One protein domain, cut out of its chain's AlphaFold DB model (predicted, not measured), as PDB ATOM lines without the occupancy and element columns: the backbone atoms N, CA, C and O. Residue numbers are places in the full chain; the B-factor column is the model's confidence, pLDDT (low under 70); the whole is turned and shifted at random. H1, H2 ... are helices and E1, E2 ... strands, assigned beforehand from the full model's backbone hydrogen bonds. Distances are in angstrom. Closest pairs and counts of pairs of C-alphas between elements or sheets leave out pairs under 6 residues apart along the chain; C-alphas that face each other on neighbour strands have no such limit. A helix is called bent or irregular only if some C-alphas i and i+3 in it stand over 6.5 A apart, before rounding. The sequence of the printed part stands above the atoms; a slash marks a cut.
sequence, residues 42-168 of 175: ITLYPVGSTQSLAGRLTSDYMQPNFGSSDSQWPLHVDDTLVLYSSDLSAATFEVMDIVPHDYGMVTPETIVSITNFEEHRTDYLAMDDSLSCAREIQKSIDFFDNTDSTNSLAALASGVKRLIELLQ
ATOM      1  N   ILE A  42       6.602  36.376 -21.244       92.94
ATOM      2  CA  ILE A  42       7.909  35.990 -21.769       92.94
ATOM      3  C   ILE A  42       7.944  36.195 -23.279       92.94
ATOM      4  O   ILE A  42       6.951  35.950 -23.971       92.94
ATOM      5  N   THR A  43       9.108  36.586 -23.785       91.88
ATOM      6  CA  THR A  43       9.377  36.681 -25.219       91.88
ATOM      7  C   THR A  43      10.399  35.632 -25.613       91.88
ATOM      8  O   THR A  43      11.493  35.571 -25.053       91.88
ATOM      9  N   LEU A  44      10.044  34.813 -26.597       93.19
ATOM     10  CA  LEU A  44      10.883  33.757 -27.145       93.19
ATOM     11  C   LEU A  44      11.312  34.109 -28.568       93.19
ATOM     12  O   LEU A  44      10.517  34.616 -29.359       93.19
ATOM     13  N   TYR A  45      12.551  33.790 -28.919       91.69
ATOM     14  CA  TYR A  45      13.063  33.927 -30.278       91.69
ATOM     15  C   TYR A  45      13.420  32.553 -30.857       91.69
ATOM     16  O   TYR A  45      14.205  31.827 -30.248       91.69
ATOM     17  N   PRO A  46      12.862  32.149 -32.012       91.94
ATOM     18  CA  PRO A  46      13.232  30.893 -32.646       91.94
ATOM     19  C   PRO A  46      14.645  30.989 -33.232       91.94
ATOM     20  O   PRO A  46      14.960  31.916 -33.982       91.94
ATOM     21  N   VAL A  47      15.483  29.989 -32.961       90.19
ATOM     22  CA  VAL A  47      16.872  29.948 -33.450       90.19
ATOM     23  C   VAL A  47      17.134  28.775 -34.387       90.19
ATOM     24  O   VAL A  47      16.484  27.728 -34.324       90.19
ATOM     25  N   GLY A  48      18.108  28.950 -35.283       89.62
ATOM     26  CA  GLY A  48      18.543  27.916 -36.220       89.62
ATOM     27  C   GLY A  48      17.419  27.438 -37.141       89.62
ATOM     28  O   GLY A  48      16.682  28.234 -37.720       89.62
ATOM     29  N   SER A  49      17.261  26.118 -37.265       90.31
ATOM     30  CA  SER A  49      16.216  25.514 -38.101       90.31
ATOM     31  C   SER A  49      14.797  25.836 -37.630       90.31
ATOM     32  O   SER A  49      13.866  25.731 -38.425       90.31
ATOM     33  N   THR A  50      14.611  26.270 -36.379       90.69
ATOM     34  CA  THR A  50      13.292  26.625 -35.832       90.69
ATOM     35  C   THR A  50      12.662  27.799 -36.573       90.69
ATOM     36  O   THR A  50      11.448  27.838 -36.738       90.69
ATOM     37  N   GLN A  51      13.469  28.721 -37.104       86.06
ATOM     38  CA  GLN A  51      12.976  29.867 -37.878       86.06
ATOM     39  C   GLN A  51      12.205  29.428 -39.130       86.06
ATOM     40  O   GLN A  51      11.221  30.055 -39.518       86.06
ATOM     41  N   SER A  52      12.589  28.293 -39.724       85.44
ATOM     42  CA  SER A  52      11.895  27.719 -40.884       85.44
ATOM     43  C   SER A  52      10.525  27.113 -40.556       85.44
ATOM     44  O   SER A  52       9.757  26.808 -41.467       85.44
ATOM     45  N   LEU A  53      10.200  26.956 -39.268       86.44
ATOM     46  CA  LEU A  53       8.930  26.409 -38.787       86.44
ATOM     47  C   LEU A  53       7.862  27.493 -38.557       86.44
ATOM     48  O   LEU A  53       6.800  27.190 -38.012       86.44
ATOM     49  N   ALA A  54       8.126  28.738 -38.965       82.81
ATOM     50  CA  ALA A  54       7.156  29.825 -38.905       82.81
ATOM     51  C   ALA A  54       5.818  29.429 -39.563       82.81
ATOM     52  O   ALA A  54       5.776  28.839 -40.645       82.81
ATOM     53  N   GLY A  55       4.719  29.760 -38.893       77.75
ATOM     54  CA  GLY A  55       3.360  29.303 -39.177       77.75
ATOM     55  C   GLY A  55       2.923  28.087 -38.347       77.75
ATOM     56  O   GLY A  55       1.759  27.697 -38.394       77.75
ATOM     57  N   ARG A  56       3.820  27.447 -37.594       83.56
ATOM     58  CA  ARG A  56       3.500  26.268 -36.771       83.56
ATOM     59  C   ARG A  56       3.913  26.411 -35.310       83.56
ATOM     60  O   ARG A  56       3.603  25.524 -34.518       83.56
ATOM     61  N   LEU A  57       4.611  27.481 -34.933       86.06
ATOM     62  CA  LEU A  57       5.275  27.582 -33.634       86.06
ATOM     63  C   LEU A  57       4.257  27.644 -32.486       86.06
ATOM     64  O   LEU A  57       4.384  26.924 -31.494       86.06
ATOM     65  N   THR A  58       3.196  28.432 -32.650       82.94
ATOM     66  CA  THR A  58       2.163  28.617 -31.621       82.94
ATOM     67  C   THR A  58       1.356  27.345 -31.397       82.94
ATOM     68  O   THR A  58       1.217  26.884 -30.261       82.94
ATOM     69  N   SER A  59       0.832  26.756 -32.477       80.81
ATOM     70  CA  SER A  59      -0.049  25.589 -32.389       80.81
ATOM     71  C   SER A  59       0.699  24.321 -32.002       80.81
ATOM     72  O   SER A  59       0.197  23.535 -31.203       80.81
ATOM     73  N   ASP A  60       1.885  24.107 -32.576       85.75
ATOM     74  CA  ASP A  60       2.570  22.824 -32.457       85.75
ATOM     75  C   ASP A  60       3.532  22.798 -31.258       85.75
ATOM     76  O   ASP A  60       3.800  21.708 -30.763       85.75
ATOM     77  N   TYR A  61       4.006  23.947 -30.746       87.75
ATOM     78  CA  TYR A  61       5.017  23.991 -29.676       87.75
ATOM     79  C   TYR A  61       4.593  24.776 -28.434       87.75
ATOM     80  O   TYR A  61       4.791  24.283 -27.325       87.75
ATOM     81  N   MET A  62       3.985  25.957 -28.564       86.88
ATOM     82  CA  MET A  62       3.641  26.751 -27.374       86.88
ATOM     83  C   MET A  62       2.524  26.099 -26.559       86.88
ATOM     84  O   MET A  62       2.678  25.862 -25.361       86.88
ATOM     85  N   GLN A  63       1.414  25.750 -27.212       80.69
ATOM     86  CA  GLN A  63       0.245  25.203 -26.524       80.69
ATOM     87  C   GLN A  63       0.541  23.887 -25.771       80.69
ATOM     88  O   GLN A  63       0.144  23.792 -24.607       80.69
ATOM     89  N   PRO A  64       1.249  22.889 -26.340       82.75
ATOM     90  CA  PRO A  64       1.539  21.648 -25.618       82.75
ATOM     91  C   PRO A  64       2.478  21.827 -24.421       82.75
ATOM     92  O   PRO A  64       2.351  21.098 -23.439       82.75
ATOM     93  N   ASN A  65       3.409  22.786 -24.486       86.88
ATOM     94  CA  ASN A  65       4.438  22.956 -23.457       86.88
ATOM     95  C   ASN A  65       4.003  23.922 -22.344       86.88
ATOM     96  O   ASN A  65       4.272  23.657 -21.174       86.88
ATOM     97  N   PHE A  66       3.277  24.995 -22.667       85.38
ATOM     98  CA  PHE A  66       2.868  26.019 -21.694       85.38
ATOM     99  C   PHE A  66       1.376  25.985 -21.334       85.38
ATOM    100  O   PHE A  66       0.979  26.575 -20.336       85.38
ATOM    101  N   GLY A  67       0.534  25.281 -22.097       76.38
ATOM    102  CA  GLY A  67      -0.922  25.293 -21.908       76.38
ATOM    103  C   GLY A  67      -1.474  24.331 -20.846       76.38
ATOM    104  O   GLY A  67      -2.656  24.408 -20.519       76.38
ATOM    105  N   SER A  68      -0.664  23.408 -20.316       79.25
ATOM    106  CA  SER A  68      -1.106  22.460 -19.277       79.25
ATOM    107  C   SER A  68      -1.152  23.125 -17.903       79.25
ATOM    108  O   SER A  68      -0.174  23.759 -17.531       79.25
ATOM    109  N   SER A  69      -2.218  22.918 -17.116       76.25
ATOM    110  CA  SER A  69      -2.396  23.504 -15.769       76.25
ATOM    111  C   SER A  69      -1.226  23.259 -14.812       76.25
ATOM    112  O   SER A  69      -0.982  24.061 -13.913       76.25
ATOM    113  N   ASP A  70      -0.507  22.161 -15.027       77.69
ATOM    114  CA  ASP A  70       0.587  21.712 -14.167       77.69
ATOM    115  C   ASP A  70       1.962  22.148 -14.702       77.69
ATOM    116  O   ASP A  70       2.991  21.853 -14.095       77.69
ATOM    117  N   SER A  71       1.997  22.843 -15.844       77.88
ATOM    118  CA  SER A  71       3.231  23.309 -16.467       77.88
ATOM    119  C   SER A  71       3.823  24.475 -15.682       77.88
ATOM    120  O   SER A  71       3.214  25.540 -15.564       77.88
ATOM    121  N   GLN A  72       5.018  24.268 -15.132       85.38
ATOM    122  CA  GLN A  72       5.778  25.286 -14.416       85.38
ATOM    123  C   GLN A  72       7.235  25.230 -14.860       85.38
ATOM    124  O   GLN A  72       7.889  24.197 -14.705       85.38
ATOM    125  N   TRP A  73       7.732  26.333 -15.418       88.38
ATOM    126  CA  TRP A  73       9.091  26.421 -15.949       88.38
ATOM    127  C   TRP A  73       9.833  27.584 -15.290       88.38
ATOM    128  O   TRP A  73       9.487  28.738 -15.548       88.38
ATOM    129  N   PRO A  74      10.837  27.321 -14.439       91.12
ATOM    130  CA  PRO A  74      11.733  28.370 -13.981       91.12
ATOM    131  C   PRO A  74      12.658  28.754 -15.137       91.12
ATOM    132  O   PRO A  74      13.399  27.904 -15.621       91.12
ATOM    133  N   LEU A  75      12.600  30.012 -15.570       92.25
ATOM    134  CA  LEU A  75      13.404  30.542 -16.672       92.25
ATOM    135  C   LEU A  75      14.177  31.790 -16.250       92.25
ATOM    136  O   LEU A  75      13.745  32.536 -15.365       92.25
ATOM    137  N   HIS A  76      15.281  32.033 -16.942       93.38
ATOM    138  CA  HIS A  76      16.053  33.268 -16.953       93.38
ATOM    139  C   HIS A  76      16.157  33.789 -18.399       93.38
ATOM    140  O   HIS A  76      16.090  33.016 -19.355       93.38
ATOM    141  N   VAL A  77      16.316  35.099 -18.579       86.50
ATOM    142  CA  VAL A  77      16.738  35.665 -19.874       86.50
ATOM    143  C   VAL A  77      18.076  35.042 -20.290       86.50
ATOM    144  O   VAL A  77      18.866  34.658 -19.439       86.50
ATOM    145  N   ASP A  78      18.338  34.884 -21.579       86.75
ATOM    146  CA  ASP A  78      19.489  34.133 -22.120       86.75
ATOM    147  C   ASP A  78      19.390  32.597 -22.012       86.75
ATOM    148  O   ASP A  78      20.235  31.894 -22.579       86.75
ATOM    149  N   ASP A  79      18.370  32.035 -21.348       90.44
ATOM    150  CA  ASP A  79      18.145  30.588 -21.402       90.44
ATOM    151  C   ASP A  79      17.818  30.145 -22.835       90.44
ATOM    152  O   ASP A  79      17.107  30.812 -23.589       90.44
ATOM    153  N   THR A  80      18.296  28.957 -23.203       94.19
ATOM    154  CA  THR A  80      17.894  28.278 -24.439       94.19
ATOM    155  C   THR A  80      16.928  27.146 -24.106       94.19
ATOM    156  O   THR A  80      17.271  26.204 -23.390       94.19
ATOM    157  N   LEU A  81      15.727  27.201 -24.672       93.69
ATOM    158  CA  LEU A  81      14.687  26.195 -24.520       93.69
ATOM    159  C   LEU A  81      14.655  25.242 -25.703       93.69
ATOM    160  O   LEU A  81      14.776  25.649 -26.856       93.69
ATOM    161  N   VAL A  82      14.399  23.969 -25.410       93.94
ATOM    162  CA  VAL A  82      14.049  22.965 -26.414       93.94
ATOM    163  C   VAL A  82      12.635  22.489 -26.120       93.94
ATOM    164  O   VAL A  82      12.396  21.811 -25.121       93.94
ATOM    165  N   LEU A  83      11.703  22.864 -26.989       92.12
ATOM    166  CA  LEU A  83      10.296  22.501 -26.890       92.12
ATOM    167  C   LEU A  83       9.984  21.381 -27.871       92.12
ATOM    168  O   LEU A  83      10.528  21.340 -28.974       92.12
ATOM    169  N   TYR A  84       9.076  20.497 -27.473       89.06
ATOM    170  CA  TYR A  84       8.666  19.367 -28.295       89.06
ATOM    171  C   TYR A  84       7.217  19.520 -28.724       89.06
ATOM    172  O   TYR A  84       6.351  19.859 -27.914       89.06
ATOM    173  N   SER A  85       6.955  19.252 -29.993       89.00
ATOM    174  CA  SER A  85       5.601  19.110 -30.511       89.00
ATOM    175  C   SER A  85       5.011  17.739 -30.180       89.00
ATOM    176  O   SER A  85       5.698  16.830 -29.711       89.00
ATOM    177  N   SER A  86       3.715  17.561 -30.449       84.06
ATOM    178  CA  SER A  86       2.997  16.303 -30.189       84.06
ATOM    179  C   SER A  86       3.552  15.088 -30.948       84.06
ATOM    180  O   SER A  86       3.359  13.955 -30.515       84.06
ATOM    181  N   ASP A  87       4.233  15.305 -32.075       87.19
ATOM    182  CA  ASP A  87       4.941  14.282 -32.859       87.19
ATOM    183  C   ASP A  87       6.419  14.121 -32.450       87.19
ATOM    184  O   ASP A  87       7.182  13.452 -33.144       87.19
ATOM    185  N   LEU A  88       6.816  14.697 -31.307       85.81
ATOM    186  CA  LEU A  88       8.165  14.656 -30.731       85.81
ATOM    187  C   LEU A  88       9.243  15.363 -31.562       85.81
ATOM    188  O   LEU A  88      10.435  15.180 -31.300       85.81
ATOM    189  N   SER A  89       8.859  16.189 -32.537       90.25
ATOM    190  CA  SER A  89       9.818  17.064 -33.206       90.25
ATOM    191  C   SER A  89      10.251  18.193 -32.265       90.25
ATOM    192  O   SER A  89       9.461  18.668 -31.450       90.25
ATOM    193  N   ALA A  90      11.528  18.572 -32.325       90.75
ATOM    194  CA  ALA A  90      12.119  19.540 -31.409       90.75
ATOM    195  C   ALA A  90      12.299  20.903 -32.085       90.75
ATOM    196  O   ALA A  90      12.767  20.985 -33.222       90.75
ATOM    197  N   ALA A  91      11.989  21.962 -31.348       91.88
ATOM    198  CA  ALA A  91      12.235  23.345 -31.719       91.88
ATOM    199  C   ALA A  91      13.041  24.038 -30.621       91.88
ATOM    200  O   ALA A  91      12.802  23.829 -29.431       91.88
ATOM    201  N   THR A  92      13.995  24.866 -31.029       94.38
ATOM    202  CA  THR A  92      14.896  25.586 -30.126       94.38
ATOM    203  C   THR A  92      14.575  27.073 -30.122       94.38
ATOM    204  O   THR A  92      14.465  27.690 -31.187       94.38
ATOM    205  N   PHE A  93      14.461  27.636 -28.922       94.12
ATOM    206  CA  PHE A  93      14.146  29.039 -28.685       94.12
ATOM    207  C   PHE A  93      15.128  29.650 -27.690       94.12
ATOM    208  O   PHE A  93      15.529  28.984 -26.742       94.12
ATOM    209  N   GLU A  94      15.467  30.916 -27.869       94.44
ATOM    210  CA  GLU A  94      16.147  31.726 -26.857       94.44
ATOM    211  C   GLU A  94      15.117  32.556 -26.087       94.44
ATOM    212  O   GLU A  94      14.167  33.087 -26.673       94.44
ATOM    213  N   VAL A  95      15.281  32.644 -24.769       93.69
ATOM    214  CA  VAL A  95      14.466  33.499 -23.906       93.69
ATOM    215  C   VAL A  95      15.032  34.910 -23.965       93.69
ATOM    216  O   VAL A  95      16.097  35.192 -23.420       93.69
ATOM    217  N   MET A  96      14.310  35.800 -24.637       93.81
ATOM    218  CA  MET A  96      14.764  37.165 -24.891       93.81
ATOM    219  C   MET A  96      14.405  38.121 -23.762       93.81
ATOM    220  O   MET A  96      15.170  39.030 -23.459       93.81
ATOM    221  N   ASP A  97      13.217  37.950 -23.184       93.50
ATOM    222  CA  ASP A  97      12.693  38.839 -22.153       93.50
ATOM    223  C   ASP A  97      11.733  38.088 -21.227       93.50
ATOM    224  O   ASP A  97      11.004  37.186 -21.657       93.50
ATOM    225  N   ILE A  98      11.724  38.485 -19.957       92.75
ATOM    226  CA  ILE A  98      10.790  38.021 -18.933       92.75
ATOM    227  C   ILE A  98      10.316  39.257 -18.157       92.75
ATOM    228  O   ILE A  98      11.097  40.040 -17.629       92.75
ATOM    229  N   VAL A  99       9.000  39.437 -18.044       91.31
ATOM    230  CA  VAL A  99       8.405  40.595 -17.359       91.31
ATOM    231  C   VAL A  99       7.795  40.157 -16.024       91.31
ATOM    232  O   VAL A  99       6.991  39.213 -16.002       91.31
ATOM    233  N   PRO A 100       8.073  40.857 -14.900       86.88
ATOM    234  CA  PRO A 100       8.774  42.149 -14.775       86.88
ATOM    235  C   PRO A 100      10.276  42.057 -14.437       86.88
ATOM    236  O   PRO A 100      10.875  43.069 -14.074       86.88
ATOM    237  N   HIS A 101      10.852  40.861 -14.462       90.38
ATOM    238  CA  HIS A 101      12.223  40.598 -14.042       90.38
ATOM    239  C   HIS A 101      12.883  39.651 -15.028       90.38
ATOM    240  O   HIS A 101      12.215  38.747 -15.509       90.38
ATOM    241  N   ASP A 102      14.203  39.743 -15.145       90.12
ATOM    242  CA  ASP A 102      15.067  38.886 -15.969       90.12
ATOM    243  C   ASP A 102      14.990  37.373 -15.643       90.12
ATOM    244  O   ASP A 102      15.655  36.557 -16.269       90.12
ATOM    245  N   TYR A 103      14.195  36.972 -14.650       90.81
ATOM    246  CA  TYR A 103      13.931  35.585 -14.290       90.81
ATOM    247  C   TYR A 103      12.542  35.429 -13.670       90.81
ATOM    248  O   TYR A 103      12.005  36.343 -13.036       90.81
ATOM    249  N   GLY A 104      11.958  34.239 -13.786       90.50
ATOM    250  CA  GLY A 104      10.655  33.964 -13.198       90.50
ATOM    251  C   GLY A 104      10.151  32.548 -13.426       90.50
ATOM    252  O   GLY A 104      10.731  31.763 -14.170       90.50
ATOM    253  N   MET A 105       9.043  32.227 -12.763       92.44
ATOM    254  CA  MET A 105       8.287  31.006 -13.007       92.44
ATOM    255  C   MET A 105       7.253  31.269 -14.097       92.44
ATOM    256  O   MET A 105       6.308  32.038 -13.887       92.44
ATOM    257  N   VAL A 106       7.423  30.623 -15.244       90.06
ATOM    258  CA  VAL A 106       6.418  30.564 -16.302       90.06
ATOM    259  C   VAL A 106       5.357  29.561 -15.898       90.06
ATOM    260  O   VAL A 106       5.654  28.447 -15.474       90.06
ATOM    261  N   THR A 107       4.111  29.982 -16.017       90.19
ATOM    262  CA  THR A 107       2.917  29.223 -15.651       90.19
ATOM    263  C   THR A 107       1.915  29.287 -16.803       90.19
ATOM    264  O   THR A 107       2.112  30.075 -17.726       90.19
ATOM    265  N   PRO A 108       0.787  28.568 -16.746       86.62
ATOM    266  CA  PRO A 108      -0.208  28.592 -17.825       86.62
ATOM    267  C   PRO A 108      -0.927  29.939 -17.977       86.62
ATOM    268  O   PRO A 108      -1.573  30.194 -18.988       86.62
ATOM    269  N   GLU A 109      -0.827  30.805 -16.967       86.62
ATOM    270  CA  GLU A 109      -1.314  32.186 -17.017       86.62
ATOM    271  C   GLU A 109      -0.271  33.166 -17.578       86.62
ATOM    272  O   GLU A 109      -0.588  34.330 -17.807       86.62
ATOM    273  N   THR A 110       0.978  32.730 -17.753       88.25
ATOM    274  CA  THR A 110       2.038  33.560 -18.327       88.25
ATOM    275  C   THR A 110       1.789  33.715 -19.822       88.25
ATOM    276  O   THR A 110       1.604  32.735 -20.540       88.25
ATOM    277  N   ILE A 111       1.803  34.955 -20.301       87.31
ATOM    278  CA  ILE A 111       1.691  35.240 -21.730       87.31
ATOM    279  C   ILE A 111       3.010  34.855 -22.399       87.31
ATOM    280  O   ILE A 111       4.076  35.268 -21.945       87.31
ATOM    281  N   VAL A 112       2.937  34.071 -23.471       89.06
ATOM    282  CA  VAL A 112       4.106  33.649 -24.247       89.06
ATOM    283  C   VAL A 112       4.001  34.249 -25.636       89.06
ATOM    284  O   VAL A 112       3.042  33.964 -26.355       89.06
ATOM    285  N   SER A 113       4.997  35.044 -26.001       88.38
ATOM    286  CA  SER A 113       5.071  35.716 -27.296       88.38
ATOM    287  C   SER A 113       6.305  35.243 -28.043       88.38
ATOM    288  O   SER A 113       7.367  35.058 -27.446       88.38
ATOM    289  N   ILE A 114       6.179  35.035 -29.350       88.81
ATOM    290  CA  ILE A 114       7.308  34.683 -30.209       88.81
ATOM    291  C   ILE A 114       7.634  35.907 -31.046       88.81
ATOM    292  O   ILE A 114       6.766  36.451 -31.717       88.81
ATOM    293  N   THR A 115       8.885  36.345 -31.019       86.44
ATOM    294  CA  THR A 115       9.323  37.485 -31.820       86.44
ATOM    295  C   THR A 115      10.063  37.031 -33.073       86.44
ATOM    296  O   THR A 115      10.709  35.980 -33.093       86.44
ATOM    297  N   ASN A 116       9.984  37.845 -34.121       79.81
ATOM    298  CA  ASN A 116      10.860  37.770 -35.279       79.81
ATOM    299  C   ASN A 116      11.541  39.129 -35.451       79.81
ATOM    300  O   ASN A 116      10.860  40.143 -35.582       79.81
ATOM    301  N   PHE A 117      12.874  39.154 -35.476       68.38
ATOM    302  CA  PHE A 117      13.625  40.386 -35.739       68.38
ATOM    303  C   PHE A 117      13.457  40.889 -37.177       68.38
ATOM    304  O   PHE A 117      13.713  42.060 -37.453       68.38
ATOM    305  N   GLU A 118      13.019  40.030 -38.097       62.53
ATOM    306  CA  GLU A 118      12.679  40.440 -39.451       62.53
ATOM    307  C   GLU A 118      11.218  40.903 -39.500       62.53
ATOM    308  O   GLU A 118      10.301  40.091 -39.626       62.53
ATOM    309  N   GLU A 119      10.983  42.218 -39.435       53.97
ATOM    310  CA  GLU A 119       9.658  42.795 -39.698       53.97
ATOM    311  C   GLU A 119       9.193  42.419 -41.115       53.97
ATOM    312  O   GLU A 119       9.583  43.023 -42.116       53.97
ATOM    313  N   HIS A 120       8.330  41.412 -41.218       52.53
ATOM    314  CA  HIS A 120       7.677  41.054 -42.470       52.53
ATOM    315  C   HIS A 120       6.419  41.912 -42.641       52.53
ATOM    316  O   HIS A 120       5.322  41.543 -42.224       52.53
ATOM    317  N   ARG A 121       6.562  43.095 -43.258       57.34
ATOM    318  CA  ARG A 121       5.399  43.857 -43.746       57.34
ATOM    319  C   ARG A 121       4.907  43.231 -45.050       57.34
ATOM    320  O   ARG A 121       5.319  43.638 -46.132       57.34
ATOM    321  N   THR A 122       4.029  42.241 -44.932       66.38
ATOM    322  CA  THR A 122       3.399  41.579 -46.083       66.38
ATOM    323  C   THR A 122       2.142  42.336 -46.519       66.38
ATOM    324  O   THR A 122       1.253  42.598 -45.709       66.38
ATOM    325  N   ASP A 123       2.051  42.687 -47.807       74.69
ATOM    326  CA  ASP A 123       0.830  43.237 -48.409       74.69
ATOM    327  C   ASP A 123      -0.083  42.101 -48.891       74.69
ATOM    328  O   ASP A 123       0.050  41.589 -50.003       74.69
ATOM    329  N   TYR A 124      -1.024  41.706 -48.034       70.56
ATOM    330  CA  TYR A 124      -1.978  40.632 -48.320       70.56
ATOM    331  C   TYR A 124      -2.915  40.930 -49.493       70.56
ATOM    332  O   TYR A 124      -3.421  39.998 -50.114       70.56
ATOM    333  N   LEU A 125      -3.170  42.208 -49.793       72.50
ATOM    334  CA  LEU A 125      -4.096  42.606 -50.858       72.50
ATOM    335  C   LEU A 125      -3.470  42.460 -52.247       72.50
ATOM    336  O   LEU A 125      -4.197  42.387 -53.234       72.50
ATOM    337  N   ALA A 126      -2.141  42.399 -52.315       74.75
ATOM    338  CA  ALA A 126      -1.385  42.185 -53.542       74.75
ATOM    339  C   ALA A 126      -1.147  40.694 -53.862       74.75
ATOM    340  O   ALA A 126      -0.506  40.384 -54.865       74.75
ATOM    341  N   MET A 127      -1.612  39.764 -53.017       78.19
ATOM    342  CA  MET A 127      -1.400  38.328 -53.217       78.19
ATOM    343  C   MET A 127      -2.519  37.711 -54.061       78.19
ATOM    344  O   MET A 127      -3.650  37.569 -53.602       78.19
ATOM    345  N   ASP A 128      -2.176  37.266 -55.270       76.12
ATOM    346  CA  ASP A 128      -3.128  36.633 -56.196       76.12
ATOM    347  C   ASP A 128      -3.470  35.171 -55.828       76.12
ATOM    348  O   ASP A 128      -4.491  34.641 -56.266       76.12
ATOM    349  N   ASP A 129      -2.638  34.503 -55.017       84.50
ATOM    350  CA  ASP A 129      -2.814  33.098 -54.627       84.50
ATOM    351  C   ASP A 129      -3.324  32.946 -53.185       84.50
ATOM    352  O   ASP A 129      -2.656  33.318 -52.214       84.50
ATOM    353  N   SER A 130      -4.501  32.330 -53.038       83.38
ATOM    354  CA  SER A 130      -5.159  32.138 -51.739       83.38
ATOM    355  C   SER A 130      -4.371  31.225 -50.796       83.38
ATOM    356  O   SER A 130      -4.388  31.444 -49.586       83.38
ATOM    357  N   LEU A 131      -3.657  30.223 -51.324       84.62
ATOM    358  CA  LEU A 131      -2.837  29.321 -50.510       84.62
ATOM    359  C   LEU A 131      -1.604  30.041 -49.950       84.62
ATOM    360  O   LEU A 131      -1.280  29.898 -48.769       84.62
ATOM    361  N   SER A 132      -0.932  30.835 -50.778       81.94
ATOM    362  CA  SER A 132       0.205  31.661 -50.370       81.94
ATOM    363  C   SER A 132      -0.218  32.719 -49.352       81.94
ATOM    364  O   SER A 132       0.440  32.862 -48.326       81.94
ATOM    365  N   CYS A 133      -1.359  33.380 -49.566       82.50
ATOM    366  CA  CYS A 133      -1.927  34.326 -48.604       82.50
ATOM    367  C   CYS A 133      -2.240  33.656 -47.256       82.50
ATOM    368  O   CYS A 133      -1.823  34.148 -46.208       82.50
ATOM    369  N   ALA A 134      -2.877  32.479 -47.264       84.69
ATOM    370  CA  ALA A 134      -3.160  31.733 -46.039       84.69
ATOM    371  C   ALA A 134      -1.879  31.353 -45.269       84.69
ATOM    372  O   ALA A 134      -1.857  31.452 -44.044       84.69
ATOM    373  N   ARG A 135      -0.800  30.970 -45.967       82.38
ATOM    374  CA  ARG A 135       0.509  30.678 -45.352       82.38
ATOM    375  C   ARG A 135       1.152  31.914 -44.720       82.38
ATOM    376  O   ARG A 135       1.695  31.811 -43.626       82.38
ATOM    377  N   GLU A 136       1.071  33.074 -45.366       80.81
ATOM    378  CA  GLU A 136       1.597  34.327 -44.802       80.81
ATOM    379  C   GLU A 136       0.794  34.800 -43.581       80.81
ATOM    380  O   GLU A 136       1.373  35.232 -42.582       80.81
ATOM    381  N   ILE A 137      -0.533  34.630 -43.605       82.06
ATOM    382  CA  ILE A 137      -1.385  34.857 -42.428       82.06
ATOM    383  C   ILE A 137      -0.974  33.915 -41.291       82.06
ATOM    384  O   ILE A 137      -0.852  34.350 -40.148       82.06
ATOM    385  N   GLN A 138      -0.719  32.638 -41.596       82.38
ATOM    386  CA  GLN A 138      -0.288  31.651 -40.607       82.38
ATOM    387  C   GLN A 138       1.014  32.065 -39.911       82.38
ATOM    388  O   GLN A 138       1.096  32.000 -38.688       82.38
ATOM    389  N   LYS A 139       2.010  32.538 -40.672       80.81
ATOM    390  CA  LYS A 139       3.269  33.061 -40.115       80.81
ATOM    391  C   LYS A 139       3.031  34.273 -39.221       80.81
ATOM    392  O   LYS A 139       3.601  34.355 -38.144       80.81
ATOM    393  N   SER A 140       2.172  35.193 -39.644       77.06
ATOM    394  CA  SER A 140       1.910  36.419 -38.883       77.06
ATOM    395  C   SER A 140       1.179  36.171 -37.568       77.06
ATOM    396  O   SER A 140       1.353  36.936 -36.626       77.06
ATOM    397  N   ILE A 141       0.399  35.093 -37.484       81.38
ATOM    398  CA  ILE A 141      -0.217  34.653 -36.229       81.38
ATOM    399  C   ILE A 141       0.843  34.220 -35.210       81.38
ATOM    400  O   ILE A 141       0.676  34.509 -34.029       81.38
ATOM    401  N   ASP A 142       1.930  33.573 -35.646       76.50
ATOM    402  CA  ASP A 142       2.995  33.138 -34.733       76.50
ATOM    403  C   ASP A 142       3.731  34.305 -34.073       76.50
ATOM    404  O   ASP A 142       4.194  34.161 -32.948       76.50
ATOM    405  N   PHE A 143       3.815  35.454 -34.747       71.31
ATOM    406  CA  PHE A 143       4.538  36.633 -34.256       71.31
ATOM    407  C   PHE A 143       3.628  37.694 -33.635       71.31
ATOM    408  O   PHE A 143       4.028  38.842 -33.450       71.31
ATOM    409  N   PHE A 144       2.374  37.338 -33.368       71.00
ATOM    410  CA  PHE A 144       1.405  38.275 -32.833       71.00
ATOM    411  C   PHE A 144       1.540  38.371 -31.308       71.00
ATOM    412  O   PHE A 144       1.200  37.434 -30.585       71.00
ATOM    413  N   ASP A 145       1.982  39.530 -30.815       58.31
ATOM    414  CA  ASP A 145       1.981  39.855 -29.386       58.31
ATOM    415  C   ASP A 145       0.534  39.970 -28.891       58.31
ATOM    416  O   ASP A 145      -0.178  40.923 -29.219       58.31
ATOM    417  N   ASN A 146       0.061  39.011 -28.094       53.97
ATOM    418  CA  ASN A 146      -1.254  39.127 -27.471       53.97
ATOM    419  C   ASN A 146      -1.189  38.893 -25.978       53.97
ATOM    420  O   ASN A 146      -0.985  37.779 -25.503       53.97
ATOM    421  N   THR A 147      -1.462  39.965 -25.249       54.34
ATOM    422  CA  THR A 147      -1.472  39.998 -23.797       54.34
ATOM    423  C   THR A 147      -2.706  39.353 -23.161       54.34
ATOM    424  O   THR A 147      -2.699  39.182 -21.952       54.34
ATOM    425  N   ASP A 148      -3.744  38.963 -23.918       50.44
ATOM    426  CA  ASP A 148      -5.017  38.505 -23.325       50.44
ATOM    427  C   ASP A 148      -5.713  37.325 -24.044       50.44
ATOM    428  O   ASP A 148      -6.836  36.963 -23.686       50.44
ATOM    429  N   SER A 149      -5.142  36.708 -25.090       56.03
ATOM    430  CA  SER A 149      -5.890  35.682 -25.863       56.03
ATOM    431  C   SER A 149      -5.054  34.569 -26.507       56.03
ATOM    432  O   SER A 149      -5.313  34.178 -27.648       56.03
ATOM    433  N   THR A 150      -4.097  33.995 -25.777       58.62
ATOM    434  CA  THR A 150      -3.281  32.846 -26.229       58.62
ATOM    435  C   THR A 150      -4.124  31.670 -26.742       58.62
ATOM    436  O   THR A 150      -3.852  31.137 -27.815       58.62
ATOM    437  N   ASN A 151      -5.216  31.313 -26.054       61.47
ATOM    438  CA  ASN A 151      -6.113  30.236 -26.500       61.47
ATOM    439  C   ASN A 151      -6.856  30.566 -27.808       61.47
ATOM    440  O   ASN A 151      -7.033  29.694 -28.661       61.47
ATOM    441  N   SER A 152      -7.287  31.817 -27.990       65.62
ATOM    442  CA  SER A 152      -7.958  32.256 -29.221       65.62
ATOM    443  C   SER A 152      -6.989  32.325 -30.400       65.62
ATOM    444  O   SER A 152      -7.368  31.975 -31.515       65.62
ATOM    445  N   LEU A 153      -5.734  32.707 -30.153       72.31
ATOM    446  CA  LEU A 153      -4.657  32.676 -31.143       72.31
ATOM    447  C   LEU A 153      -4.282  31.257 -31.548       72.31
ATOM    448  O   LEU A 153      -4.181  30.986 -32.738       72.31
ATOM    449  N   ALA A 154      -4.160  30.334 -30.595       66.38
ATOM    450  CA  ALA A 154      -3.917  28.928 -30.902       66.38
ATOM    451  C   ALA A 154      -5.068  28.320 -31.727       66.38
ATOM    452  O   ALA A 154      -4.832  27.617 -32.713       66.38
ATOM    453  N   ALA A 155      -6.322  28.643 -31.385       69.06
ATOM    454  CA  ALA A 155      -7.488  28.232 -32.164       69.06
ATOM    455  C   ALA A 155      -7.483  28.830 -33.582       69.06
ATOM    456  O   ALA A 155      -7.797  28.125 -34.544       69.06
ATOM    457  N   LEU A 156      -7.086  30.098 -33.730       79.56
ATOM    458  CA  LEU A 156      -6.931  30.756 -35.027       79.56
ATOM    459  C   LEU A 156      -5.804  30.117 -35.853       79.56
ATOM    460  O   LEU A 156      -6.037  29.765 -37.007       79.56
ATOM    461  N   ALA A 157      -4.625  29.903 -35.263       79.94
ATOM    462  CA  ALA A 157      -3.486  29.235 -35.897       79.94
ATOM    463  C   ALA A 157      -3.878  27.842 -36.409       79.94
ATOM    464  O   ALA A 157      -3.614  27.493 -37.561       79.94
ATOM    465  N   SER A 158      -4.589  27.072 -35.580       72.12
ATOM    466  CA  SER A 158      -5.125  25.757 -35.940       72.12
ATOM    467  C   SER A 158      -6.168  25.836 -37.067       72.12
ATOM    468  O   SER A 158      -6.137  25.047 -38.012       72.12
ATOM    469  N   GLY A 159      -7.057  26.834 -37.033       76.25
ATOM    470  CA  GLY A 159      -8.026  27.089 -38.102       76.25
ATOM    471  C   GLY A 159      -7.368  27.431 -39.443       76.25
ATOM    472  O   GLY A 159      -7.767  26.893 -40.477       76.25
ATOM    473  N   VAL A 160      -6.329  28.270 -39.433       84.31
ATOM    474  CA  VAL A 160      -5.555  28.624 -40.635       84.31
ATOM    475  C   VAL A 160      -4.758  27.426 -41.152       84.31
ATOM    476  O   VAL A 160      -4.751  27.182 -42.358       84.31
ATOM    477  N   LYS A 161      -4.171  26.612 -40.264       78.50
ATOM    478  CA  LYS A 161      -3.520  25.344 -40.631       78.50
ATOM    479  C   LYS A 161      -4.479  24.434 -41.404       78.50
ATOM    480  O   LYS A 161      -4.156  23.986 -42.501       78.50
ATOM    481  N   ARG A 162      -5.700  24.256 -40.892       79.62
ATOM    482  CA  ARG A 162      -6.752  23.486 -41.570       79.62
ATOM    483  C   ARG A 162      -7.158  24.094 -42.916       79.62
ATOM    484  O   ARG A 162      -7.406  23.358 -43.866       79.62
ATOM    485  N   LEU A 163      -7.243  25.421 -43.023       83.75
ATOM    486  CA  LEU A 163      -7.535  26.096 -44.292       83.75
ATOM    487  C   LEU A 163      -6.455  25.799 -45.343       83.75
ATOM    488  O   LEU A 163      -6.780  25.490 -46.485       83.75
ATOM    489  N   ILE A 164      -5.182  25.842 -44.951       84.69
ATOM    490  CA  ILE A 164      -4.051  25.511 -45.825       84.69
ATOM    491  C   ILE A 164      -4.134  24.060 -46.298       84.69
ATOM    492  O   ILE A 164      -3.934  23.805 -47.483       84.69
ATOM    493  N   GLU A 165      -4.453  23.121 -45.409       83.56
ATOM    494  CA  GLU A 165      -4.637  21.707 -45.762       83.56
ATOM    495  C   GLU A 165      -5.759  21.509 -46.795       83.56
ATOM    496  O   GLU A 165      -5.609  20.703 -47.707       83.56
ATOM    497  N   LEU A 166      -6.855  22.270 -46.698       82.50
ATOM    498  CA  LEU A 166      -7.968  22.215 -47.655       82.50
ATOM    499  C   LEU A 166      -7.645  22.859 -49.011       82.50
ATOM    500  O   LEU A 166      -8.219  22.466 -50.024       82.50
ATOM    501  N   LEU A 167      -6.770  23.866 -49.027       85.69
ATOM    502  CA  LEU A 167      -6.341  24.559 -50.244       85.69
ATOM    503  C   LEU A 167      -5.230  23.808 -50.991       85.69
ATOM    504  O   LEU A 167      -4.986  24.086 -52.165       85.69
ATOM    505  N   GLN A 168      -4.540  22.876 -50.333       83.19
ATOM    506  CA  GLN A 168      -3.528  22.053 -50.982       83.19
ATOM    507  C   GLN A 168      -4.182  20.980 -51.866       83.19
ATOM    508  O   GLN A 168      -5.164  20.354 -51.463       83.19
TER     509      GLN A 168
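What this domain is: This is residues 42 to 168 of the 175 residues of an uncharacterized protein of Petromyces alliaceus (UniProt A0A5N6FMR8). A strongly twisted sheet of four strands, E3, E4, E1 and E6, curls so that both of its edges come close to H2, and the small strand pair E2 and E5 sits across one end. Away from that end runs a hairpin of two long helices, H3 and H4, which gives the domain much of its length. The 127 printed residues hold four named helices and six named strands, in the order E1 H1 H2 E2 E3 E4 E5 E6 H3 H4; the class is mixed, helices and strands. The large sheet is mixed, in the order E3, E4, E1, E6, and the pair E2 and E5 is antiparallel. The whole is compact, with a radius of gyration of the C-alphas of 14.8 A, yet elongated, spanning 45 by 28 by 27 A.

Where its parts are: In the large sheet, E3 is residues 80 to 84, E4 residues 90 to 99, 25.6 A long, E1 residues 42 to 46 and E6 residues 111 to 114. E1 begins at C-alpha 42, (7.909, 35.990, -21.769). E4 bends by 62 degrees at residue 96. E2 is residues 73 to 76 and E5 residues 103 to 106. H1 is residues 48 to 53, H2 residues 57 to 66, 12.3 A, H3 residues 130 to 142, 18.9 A, and H4 residues 150 to 167, 25.6 A, ending at C-alpha 167, (-6.341, 24.559, -50.244). H2 is only just irregular: C-alphas 60 and 63 are 6.8 A apart.

How they stand to each other: E3 and E4 form an antiparallel hairpin, with N 81 and O 93 at 2.7 A. E4 and E1 are antiparallel, with N 94 and O 45 at 2.8 A; E1 and E6 are parallel, with N 42 and O 111 at 2.8 A. In the other sheet N 106 and O 73 are 2.8 A apart. H2 is on one face of the large sheet, in two layers, helix on sheet, at a height over the sheet of 5.3 A. H1 is on that sheet but only just at the sheet's level, with a height of 3.9 A. H2, H3 and H4 form a bundle, three helices grouped together. H3 and H4, a helical hairpin, touch at Leu 131 and Leu 167, whose C-alphas are 5.9 A apart, at a shallow tilt of 20 degrees, opposite ways. H4 touches H2 with residues 153 to 158 alone; the closest C-alphas, of Ser 59 and Ala 154, are 5.3 A apart. H2 and H3 only just touch, only at their ends, with 3 pairs of C-alphas within 8 A, the closest those of Thr 58 and Asp 142, 5.6 A. In H4 every O i to N i+4 pair is within hydrogen-bond range; in H3 8 of 9 are, in H2 4 of 6, and in H1 0 of 2, beside 3 of 3 O i to N i+3 pairs.

The domain as a whole: The C-alphas farthest apart, of Pro 74 and Asp 128, are 45.5 A from each other. The printed part has no cut. The link from E6 to H3, residues 115 to 129, is long. The mean pLDDT of the printed part is 82.0; residues 117 to 122, 145 to 152 and 154 to 155 are under 70.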